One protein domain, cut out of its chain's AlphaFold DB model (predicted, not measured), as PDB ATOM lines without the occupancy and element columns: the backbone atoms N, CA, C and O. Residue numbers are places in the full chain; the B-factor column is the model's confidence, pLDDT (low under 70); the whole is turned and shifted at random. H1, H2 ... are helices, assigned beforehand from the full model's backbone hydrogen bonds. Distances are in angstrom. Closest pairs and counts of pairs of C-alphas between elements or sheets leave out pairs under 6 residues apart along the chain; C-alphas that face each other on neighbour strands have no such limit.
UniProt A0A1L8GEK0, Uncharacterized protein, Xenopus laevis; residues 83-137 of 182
ATOM      1  N   ILE A  83    -208.890  99.981  42.976       95.44
ATOM      2  CA  ILE A  83    -208.321 100.923  42.000       95.44
ATOM      3  C   ILE A  83    -207.728 100.207  40.780       95.44
ATOM      4  O   ILE A  83    -207.645 100.785  39.703       95.44
ATOM      5  N   THR A  84    -207.382  98.926  40.918       96.38
ATOM      6  CA  THR A  84    -206.921  98.067  39.819       96.38
ATOM      7  C   THR A  84    -207.990  97.791  38.766       96.38
ATOM      8  O   THR A  84    -207.654  97.372  37.668       96.38
ATOM      9  N   HIS A  85    -209.269  98.029  39.068       94.75
ATOM     10  CA  HIS A  85    -210.360  97.906  38.096       94.75
ATOM     11  C   HIS A  85    -210.658  99.231  37.375       94.75
ATOM     12  O   HIS A  85    -211.543  99.287  36.521       94.75
ATOM     13  N   ASN A  86    -209.956 100.314  37.721       94.38
ATOM     14  CA  ASN A  86    -210.112 101.602  37.062       94.38
ATOM     15  C   ASN A  86    -209.418 101.579  35.686       94.38
ATOM     16  O   ASN A  86    -208.230 101.286  35.582       94.38
ATOM     17  N   GLN A  87    -210.156 101.902  34.621       94.00
ATOM     18  CA  GLN A  87    -209.643 101.826  33.248       94.00
ATOM     19  C   GLN A  87    -208.534 102.842  32.959       94.00
ATOM     20  O   GLN A  87    -207.600 102.530  32.224       94.00
ATOM     21  N   ASP A  88    -208.599 104.034  33.551       93.38
ATOM     22  CA  ASP A  88    -207.557 105.043  33.362       93.38
ATOM     23  C   ASP A  88    -206.271 104.623  34.069       93.38
ATOM     24  O   ASP A  88    -205.189 104.770  33.504       93.38
ATOM     25  N   MET A  89    -206.378 103.983  35.236       94.06
ATOM     26  CA  MET A  89    -205.232 103.358  35.893       94.06
ATOM     27  C   MET A  89    -204.557 102.329  34.980       94.06
ATOM     28  O   MET A  89    -203.346 102.402  34.777       94.06
ATOM     29  N   LEU A  90    -205.329 101.409  34.390       95.81
ATOM     30  CA  LEU A  90    -204.797 100.373  33.498       95.81
ATOM     31  C   LEU A  90    -204.104 100.992  32.275       95.81
ATOM     32  O   LEU A  90    -202.987 100.602  31.941       95.81
ATOM     33  N   ARG A  91    -204.722 102.004  31.657       95.75
ATOM     34  CA  ARG A  91    -204.138 102.736  30.522       95.75
ATOM     35  C   ARG A  91    -202.853 103.460  30.906       95.75
ATOM     36  O   ARG A  91    -201.867 103.361  30.189       95.75
ATOM     37  N   HIS A  92    -202.838 104.176  32.028       92.75
ATOM     38  CA  HIS A  92    -201.674 104.957  32.440       92.75
ATOM     39  C   HIS A  92    -200.518 104.093  32.947       92.75
ATOM     40  O   HIS A  92    -199.357 104.445  32.740       92.75
ATOM     41  N   CYS A  93    -200.822 102.980  33.614       96.19
ATOM     42  CA  CYS A  93    -199.839 102.236  34.393       96.19
ATOM     43  C   CYS A  93    -199.429 100.903  33.766       96.19
ATOM     44  O   CYS A  93    -198.401 100.377  34.177       96.19
ATOM     45  N   LEU A  94    -200.195 100.340  32.822       96.62
ATOM     46  CA  LEU A  94    -199.921  99.016  32.244       96.62
ATOM     47  C   LEU A  94    -199.842  98.992  30.711       96.62
ATOM     48  O   LEU A  94    -199.362  97.999  30.166       96.62
ATOM     49  N   ASP A  95    -200.264 100.048  30.007       97.06
ATOM     50  CA  ASP A  95    -200.093 100.134  28.552       97.06
ATOM     51  C   ASP A  95    -198.601 100.197  28.199       97.06
ATOM     52  O   ASP A  95    -197.900 101.166  28.507       97.06
ATOM     53  N   SER A  96    -198.101  99.151  27.543       95.75
ATOM     54  CA  SER A  96    -196.673  99.018  27.271       95.75
ATOM     55  C   SER A  96    -196.137 100.124  26.363       95.75
ATOM     56  O   SER A  96    -195.024 100.604  26.583       95.75
ATOM     57  N   HIS A  97    -196.921 100.587  25.389       96.44
ATOM     58  CA  HIS A  97    -196.510 101.650  24.477       96.44
ATOM     59  C   HIS A  97    -196.397 102.990  25.201       96.44
ATOM     60  O   HIS A  97    -195.426 103.723  24.986       96.44
ATOM     61  N   LEU A  98    -197.345 103.296  26.090       95.56
ATOM     62  CA  LEU A  98    -197.301 104.505  26.904       95.56
ATOM     63  C   LEU A  98    -196.127 104.474  27.889       95.56
ATOM     64  O   LEU A  98    -195.387 105.455  27.987       95.56
ATOM     65  N   LEU A  99    -195.918 103.355  28.590       96.12
ATOM     66  CA  LEU A  99    -194.790 103.204  29.512       96.12
ATOM     67  C   LEU A  99    -193.450 103.349  28.779       96.12
ATOM     68  O   LEU A  99    -192.581 104.101  29.222       96.12
ATOM     69  N   GLU A 100    -193.294 102.704  27.623       95.44
ATOM     70  CA  GLU A 100    -192.104 102.843  26.783       95.44
ATOM     71  C   GLU A 100    -191.869 104.278  26.323       95.44
ATOM     72  O   GLU A 100    -190.731 104.759  26.332       95.44
ATOM     73  N   PHE A 101    -192.936 104.961  25.908       94.69
ATOM     74  CA  PHE A 101    -192.873 106.369  25.553       94.69
ATOM     75  C   PHE A 101    -192.394 107.205  26.742       94.69
ATOM     76  O   PHE A 101    -191.464 107.990  26.577       94.69
ATOM     77  N   MET A 102    -192.939 106.998  27.945       92.06
ATOM     78  CA  MET A 102    -192.525 107.726  29.150       92.06
ATOM     79  C   MET A 102    -191.058 107.474  29.521       92.06
ATOM     80  O   MET A 102    -190.344 108.414  29.879       92.06
ATOM     81  N   ILE A 103    -190.579 106.232  29.393       90.31
ATOM     82  CA  ILE A 103    -189.170 105.881  29.631       90.31
ATOM     83  C   ILE A 103    -188.262 106.636  28.654       90.31
ATOM     84  O   ILE A 103    -187.293 107.277  29.072       90.31
ATOM     85  N   LYS A 104    -188.599 106.606  27.356       90.31
ATOM     86  CA  LYS A 104    -187.842 107.289  26.295       90.31
ATOM     87  C   LYS A 104    -187.891 108.810  26.463       90.31
ATOM     88  O   LYS A 104    -186.854 109.460  26.366       90.31
ATOM     89  N   PHE A 105    -189.064 109.367  26.769       89.94
ATOM     90  CA  PHE A 105    -189.284 110.799  26.982       89.94
ATOM     91  C   PHE A 105    -188.465 111.335  28.157       89.94
ATOM     92  O   PHE A 105    -187.872 112.406  28.064       89.94
ATOM     93  N   ARG A 106    -188.360 110.565  29.249       86.88
ATOM     94  CA  ARG A 106    -187.539 110.939  30.408       86.88
ATOM     95  C   ARG A 106    -186.046 111.007  30.076       86.88
ATOM     96  O   ARG A 106    -185.311 111.669  30.799       86.88
ATOM     97  N   GLY A 107    -185.588 110.307  29.034       84.38
ATOM     98  CA  GLY A 107    -184.222 110.404  28.506       84.38
ATOM     99  C   GLY A 107    -183.114 109.928  29.452       84.38
ATOM    100  O   GLY A 107    -181.941 110.177  29.185       84.38
ATOM    101  N   ARG A 108    -183.466 109.257  30.558       81.38
ATOM    102  CA  ARG A 108    -182.527 108.806  31.602       81.38
ATOM    103  C   ARG A 108    -182.132 107.328  31.489       81.38
ATOM    104  O   ARG A 108    -181.170 106.918  32.124       81.38
ATOM    105  N   THR A 109    -182.832 106.543  30.671       81.69
ATOM    106  CA  THR A 109    -182.546 105.114  30.469       81.69
ATOM    107  C   THR A 109    -181.926 104.905  29.089       81.69
ATOM    108  O   THR A 109    -182.518 105.259  28.068       81.69
ATOM    109  N   SER A 110    -180.725 104.322  29.036       86.00
ATOM    110  CA  SER A 110    -180.084 103.988  27.758       86.00
ATOM    111  C   SER A 110    -180.839 102.861  27.041       86.00
ATOM    112  O   SER A 110    -181.409 101.982  27.687       86.00
ATOM    113  N   ALA A 111    -180.784 102.816  25.705       87.38
ATOM    114  CA  ALA A 111    -181.406 101.729  24.937       87.38
ATOM    115  C   ALA A 111    -180.865 100.340  25.336       87.38
ATOM    116  O   ALA A 111    -181.611  99.362  25.366       87.38
ATOM    117  N   ARG A 112    -179.573 100.256  25.693       87.38
ATOM    118  CA  ARG A 112    -178.945  99.025  26.193       87.38
ATOM    119  C   ARG A 112    -179.543  98.606  27.535       87.38
ATOM    120  O   ARG A 112    -179.939  97.455  27.675       87.38
ATOM    121  N   THR A 113    -179.619  99.533  28.490       83.50
ATOM    122  CA  THR A 113    -180.197  99.294  29.823       83.50
ATOM    123  C   THR A 113    -181.654  98.868  29.708       83.50
ATOM    124  O   THR A 113    -182.035  97.862  30.297       83.50
ATOM    125  N   PHE A 114    -182.441  99.574  28.891       88.06
ATOM    126  CA  PHE A 114    -183.848  99.256  28.665       88.06
ATOM    127  C   PHE A 114    -184.036  97.844  28.098       88.06
ATOM    128  O   PHE A 114    -184.912  97.117  28.547       88.06
ATOM    129  N   ARG A 115    -183.179  97.411  27.164       89.75
ATOM    130  CA  ARG A 115    -183.248  96.054  26.605       89.75
ATOM    131  C   ARG A 115    -182.901  94.971  27.630       89.75
ATOM    132  O   ARG A 115    -183.546  93.932  27.644       89.75
ATOM    133  N   ILE A 116    -181.861  95.183  28.441       88.31
ATOM    134  CA  ILE A 116    -181.399  94.191  29.430       88.31
ATOM    135  C   ILE A 116    -182.386  94.089  30.599       88.31
ATOM    136  O   ILE A 116    -182.691  92.993  31.056       88.31
ATOM    137  N   HIS A 117    -182.907  95.223  31.061       88.25
ATOM    138  CA  HIS A 117    -183.745  95.319  32.254       88.25
ATOM    139  C   HIS A 117    -185.179  95.748  31.923       88.25
ATOM    140  O   HIS A 117    -185.773  96.521  32.670       88.25
ATOM    141  N   TYR A 118    -185.739  95.242  30.819       92.12
ATOM    142  CA  TYR A 118    -187.042  95.663  30.288       92.12
ATOM    143  C   TYR A 118    -188.134  95.692  31.364       92.12
ATOM    144  O   TYR A 118    -188.628  96.763  31.702       92.12
ATOM    145  N   ASN A 119    -188.435  94.553  31.999       91.88
ATOM    146  CA  ASN A 119    -189.491  94.485  33.015       91.88
ATOM    147  C   ASN A 119    -189.213  95.395  34.219       91.88
ATOM    148  O   ASN A 119    -190.133  96.021  34.734       91.88
ATOM    149  N   ARG A 120    -187.952  95.524  34.652       90.38
ATOM    150  CA  ARG A 120    -187.582  96.427  35.756       90.38
ATOM    151  C   ARG A 120    -187.878  97.883  35.398       90.38
ATOM    152  O   ARG A 120    -188.441  98.604  36.218       90.38
ATOM    153  N   GLU A 121    -187.530  98.307  34.189       90.19
ATOM    154  CA  GLU A 121    -187.787  99.670  33.720       90.19
ATOM    155  C   GLU A 121    -189.287  99.918  33.494       90.19
ATOM    156  O   GLU A 121    -189.784 100.980  33.868       90.19
ATOM    157  N   MET A 122    -190.035  98.920  33.007       95.25
ATOM    158  CA  MET A 122    -191.499  98.978  32.897       95.25
ATOM    159  C   MET A 122    -192.170  99.116  34.268       95.25
ATOM    160  O   MET A 122    -193.007  99.998  34.440       95.25
ATOM    161  N   ARG A 123    -191.752  98.339  35.282       95.50
ATOM    162  CA  ARG A 123    -192.235  98.490  36.670       95.50
ATOM    163  C   ARG A 123    -191.965  99.896  37.207       95.50
ATOM    164  O   ARG A 123    -192.874 100.540  37.723       95.50
ATOM    165  N   LYS A 124    -190.737 100.409  37.047       91.44
ATOM    166  CA  LYS A 124    -190.382 101.778  37.468       91.44
ATOM    167  C   LYS A 124    -191.256 102.830  36.782       91.44
ATOM    168  O   LYS A 124    -191.663 103.794  37.430       91.44
ATOM    169  N   ALA A 125    -191.523 102.672  35.486       93.69
ATOM    170  CA  ALA A 125    -192.386 103.574  34.735       93.69
ATOM    171  C   ALA A 125    -193.838 103.497  35.221       93.69
ATOM    172  O   ALA A 125    -194.426 104.540  35.488       93.69
ATOM    173  N   ALA A 126    -194.370 102.291  35.427       96.44
ATOM    174  CA  ALA A 126    -195.712 102.053  35.947       96.44
ATOM    175  C   ALA A 126    -195.922 102.693  37.325       96.44
ATOM    176  O   ALA A 126    -196.899 103.407  37.531       96.44
ATOM    177  N   TYR A 127    -194.975 102.514  38.250       94.50
ATOM    178  CA  TYR A 127    -195.036 103.126  39.578       94.50
ATOM    179  C   TYR A 127    -195.040 104.654  39.507       94.50
ATOM    180  O   TYR A 127    -195.869 105.306  40.135       94.50
ATOM    181  N   ARG A 128    -194.166 105.244  38.681       90.50
ATOM    182  CA  ARG A 128    -194.137 106.701  38.479       90.50
ATOM    183  C   ARG A 128    -195.412 107.217  37.822       90.50
ATOM    184  O   ARG A 128    -195.898 108.272  38.223       90.50
ATOM    185  N   ALA A 129    -195.935 106.496  36.835       92.94
ATOM    186  CA  ALA A 129    -197.171 106.842  36.148       92.94
ATOM    187  C   ALA A 129    -198.353 106.821  37.117       92.94
ATOM    188  O   ALA A 129    -199.102 107.790  37.162       92.94
ATOM    189  N   PHE A 130    -198.448 105.785  37.955       93.75
ATOM    190  CA  PHE A 130    -199.470 105.674  38.989       93.75
ATOM    191  C   PHE A 130    -199.426 106.865  39.945       93.75
ATOM    192  O   PHE A 130    -200.416 107.579  40.067       93.75
ATOM    193  N   THR A 131    -198.268 107.136  40.553       89.69
ATOM    194  CA  THR A 131    -198.103 108.267  41.477       89.69
ATOM    195  C   THR A 131    -198.416 109.609  40.810       89.69
ATOM    196  O   THR A 131    -199.070 110.455  41.414       89.69
ATOM    197  N   THR A 132    -197.987 109.803  39.558       87.75
ATOM    198  CA  THR A 132    -198.263 111.032  38.794       87.75
ATOM    199  C   THR A 132    -199.754 111.182  38.493       87.75
ATOM    200  O   THR A 132    -200.295 112.275  38.613       87.75
ATOM    201  N   TRP A 133    -200.432 110.096  38.125       89.88
ATOM    202  CA  TRP A 133    -201.862 110.098  37.831       89.88
ATOM    203  C   TRP A 133    -202.700 110.376  39.085       89.88
ATOM    204  O   TRP A 133    -203.640 111.165  39.027       89.88
ATOM    205  N   THR A 134    -202.348 109.786  40.229       87.69
ATOM    206  CA  THR A 134    -203.157 109.904  41.448       87.69
ATOM    207  C   THR A 134    -202.850 111.129  42.306       87.69
ATOM    208  O   THR A 134    -203.747 111.628  42.988       87.69
ATOM    209  N   HIS A 135    -201.601 111.602  42.317       82.50
ATOM    210  CA  HIS A 135    -201.156 112.695  43.188       82.50
ATOM    211  C   HIS A 135    -200.580 113.900  42.432       82.50
ATOM    212  O   HIS A 135    -200.297 114.924  43.050       82.50
ATOM    213  N   GLY A 136    -200.395 113.812  41.115       83.56
ATOM    214  CA  GLY A 136    -199.723 114.857  40.351       83.56
ATOM    215  C   GLY A 136    -198.234 114.957  40.696       83.56
ATOM    216  O   GLY A 136    -197.531 113.954  40.837       83.56
ATOM    217  N   PHE A 137    -197.728 116.187  40.797       77.69
ATOM    218  CA  PHE A 137    -196.330 116.452  41.125       77.69
ATOM    219  C   PHE A 137    -196.119 116.516  42.644       77.69
ATOM    220  O   PHE A 137    -196.637 117.413  43.301       77.69
TER     221      PHE A 137
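AT A GLANCE: This is residues 83 to 137 of the 182 residues of an uncharacterized protein of Xenopus laevis (UniProt A0A1L8GEK0). H1 and H2 meet at a corner and both pack on the long last helix, H4, while short H3 sits at one end of the elongated body. The 55 printed residues include four named helices, H1 to H4 along the chain, and no named strand: all helix. The whole is compact, with a radius of gyration of the C-alphas of 11.3 A, and only just elongated, spanning 33 by 22 by 15 A.

HOW THE PARTS SIT: H1, residues 87 to 94, and H2, residues 96 to 106, touch only at the corner, the closest C-alphas being His 92 and Leu 98, 7.1 A. H4, residues 118 to 135, touches H1 with residues 125 to 133 alone; closest are the C-alphas of Cys 93 and Ala 126, 4.4 A. These two run opposite ways at a steep tilt of 38 degrees, only just past shallow. H2 touches H4 about perpendicular, at 83 degrees; the C-alphas of Leu 99 and Ala 125 are closest, 5.8 A. H3, residues 111 to 116, is close to but not clearly touching H4, near H2 and apart from H1. In all four helices every O i to N i+4 pair is within hydrogen-bond range.

IN THESE COORDINATES: H1 begins at C-alpha 87 (-209.643, 101.826, 33.248); H2 is 15.3 A long. H4, 25.6 A long, ends at C-alpha 135 (-201.156, 112.695, 43.188).

THE WHOLE: The C-alphas of His 85 and Arg 112 are farthest apart, 33.6 A. The printed part has no cut, its three links between helices are tight, and no printed residue is under 70 in pLDDT.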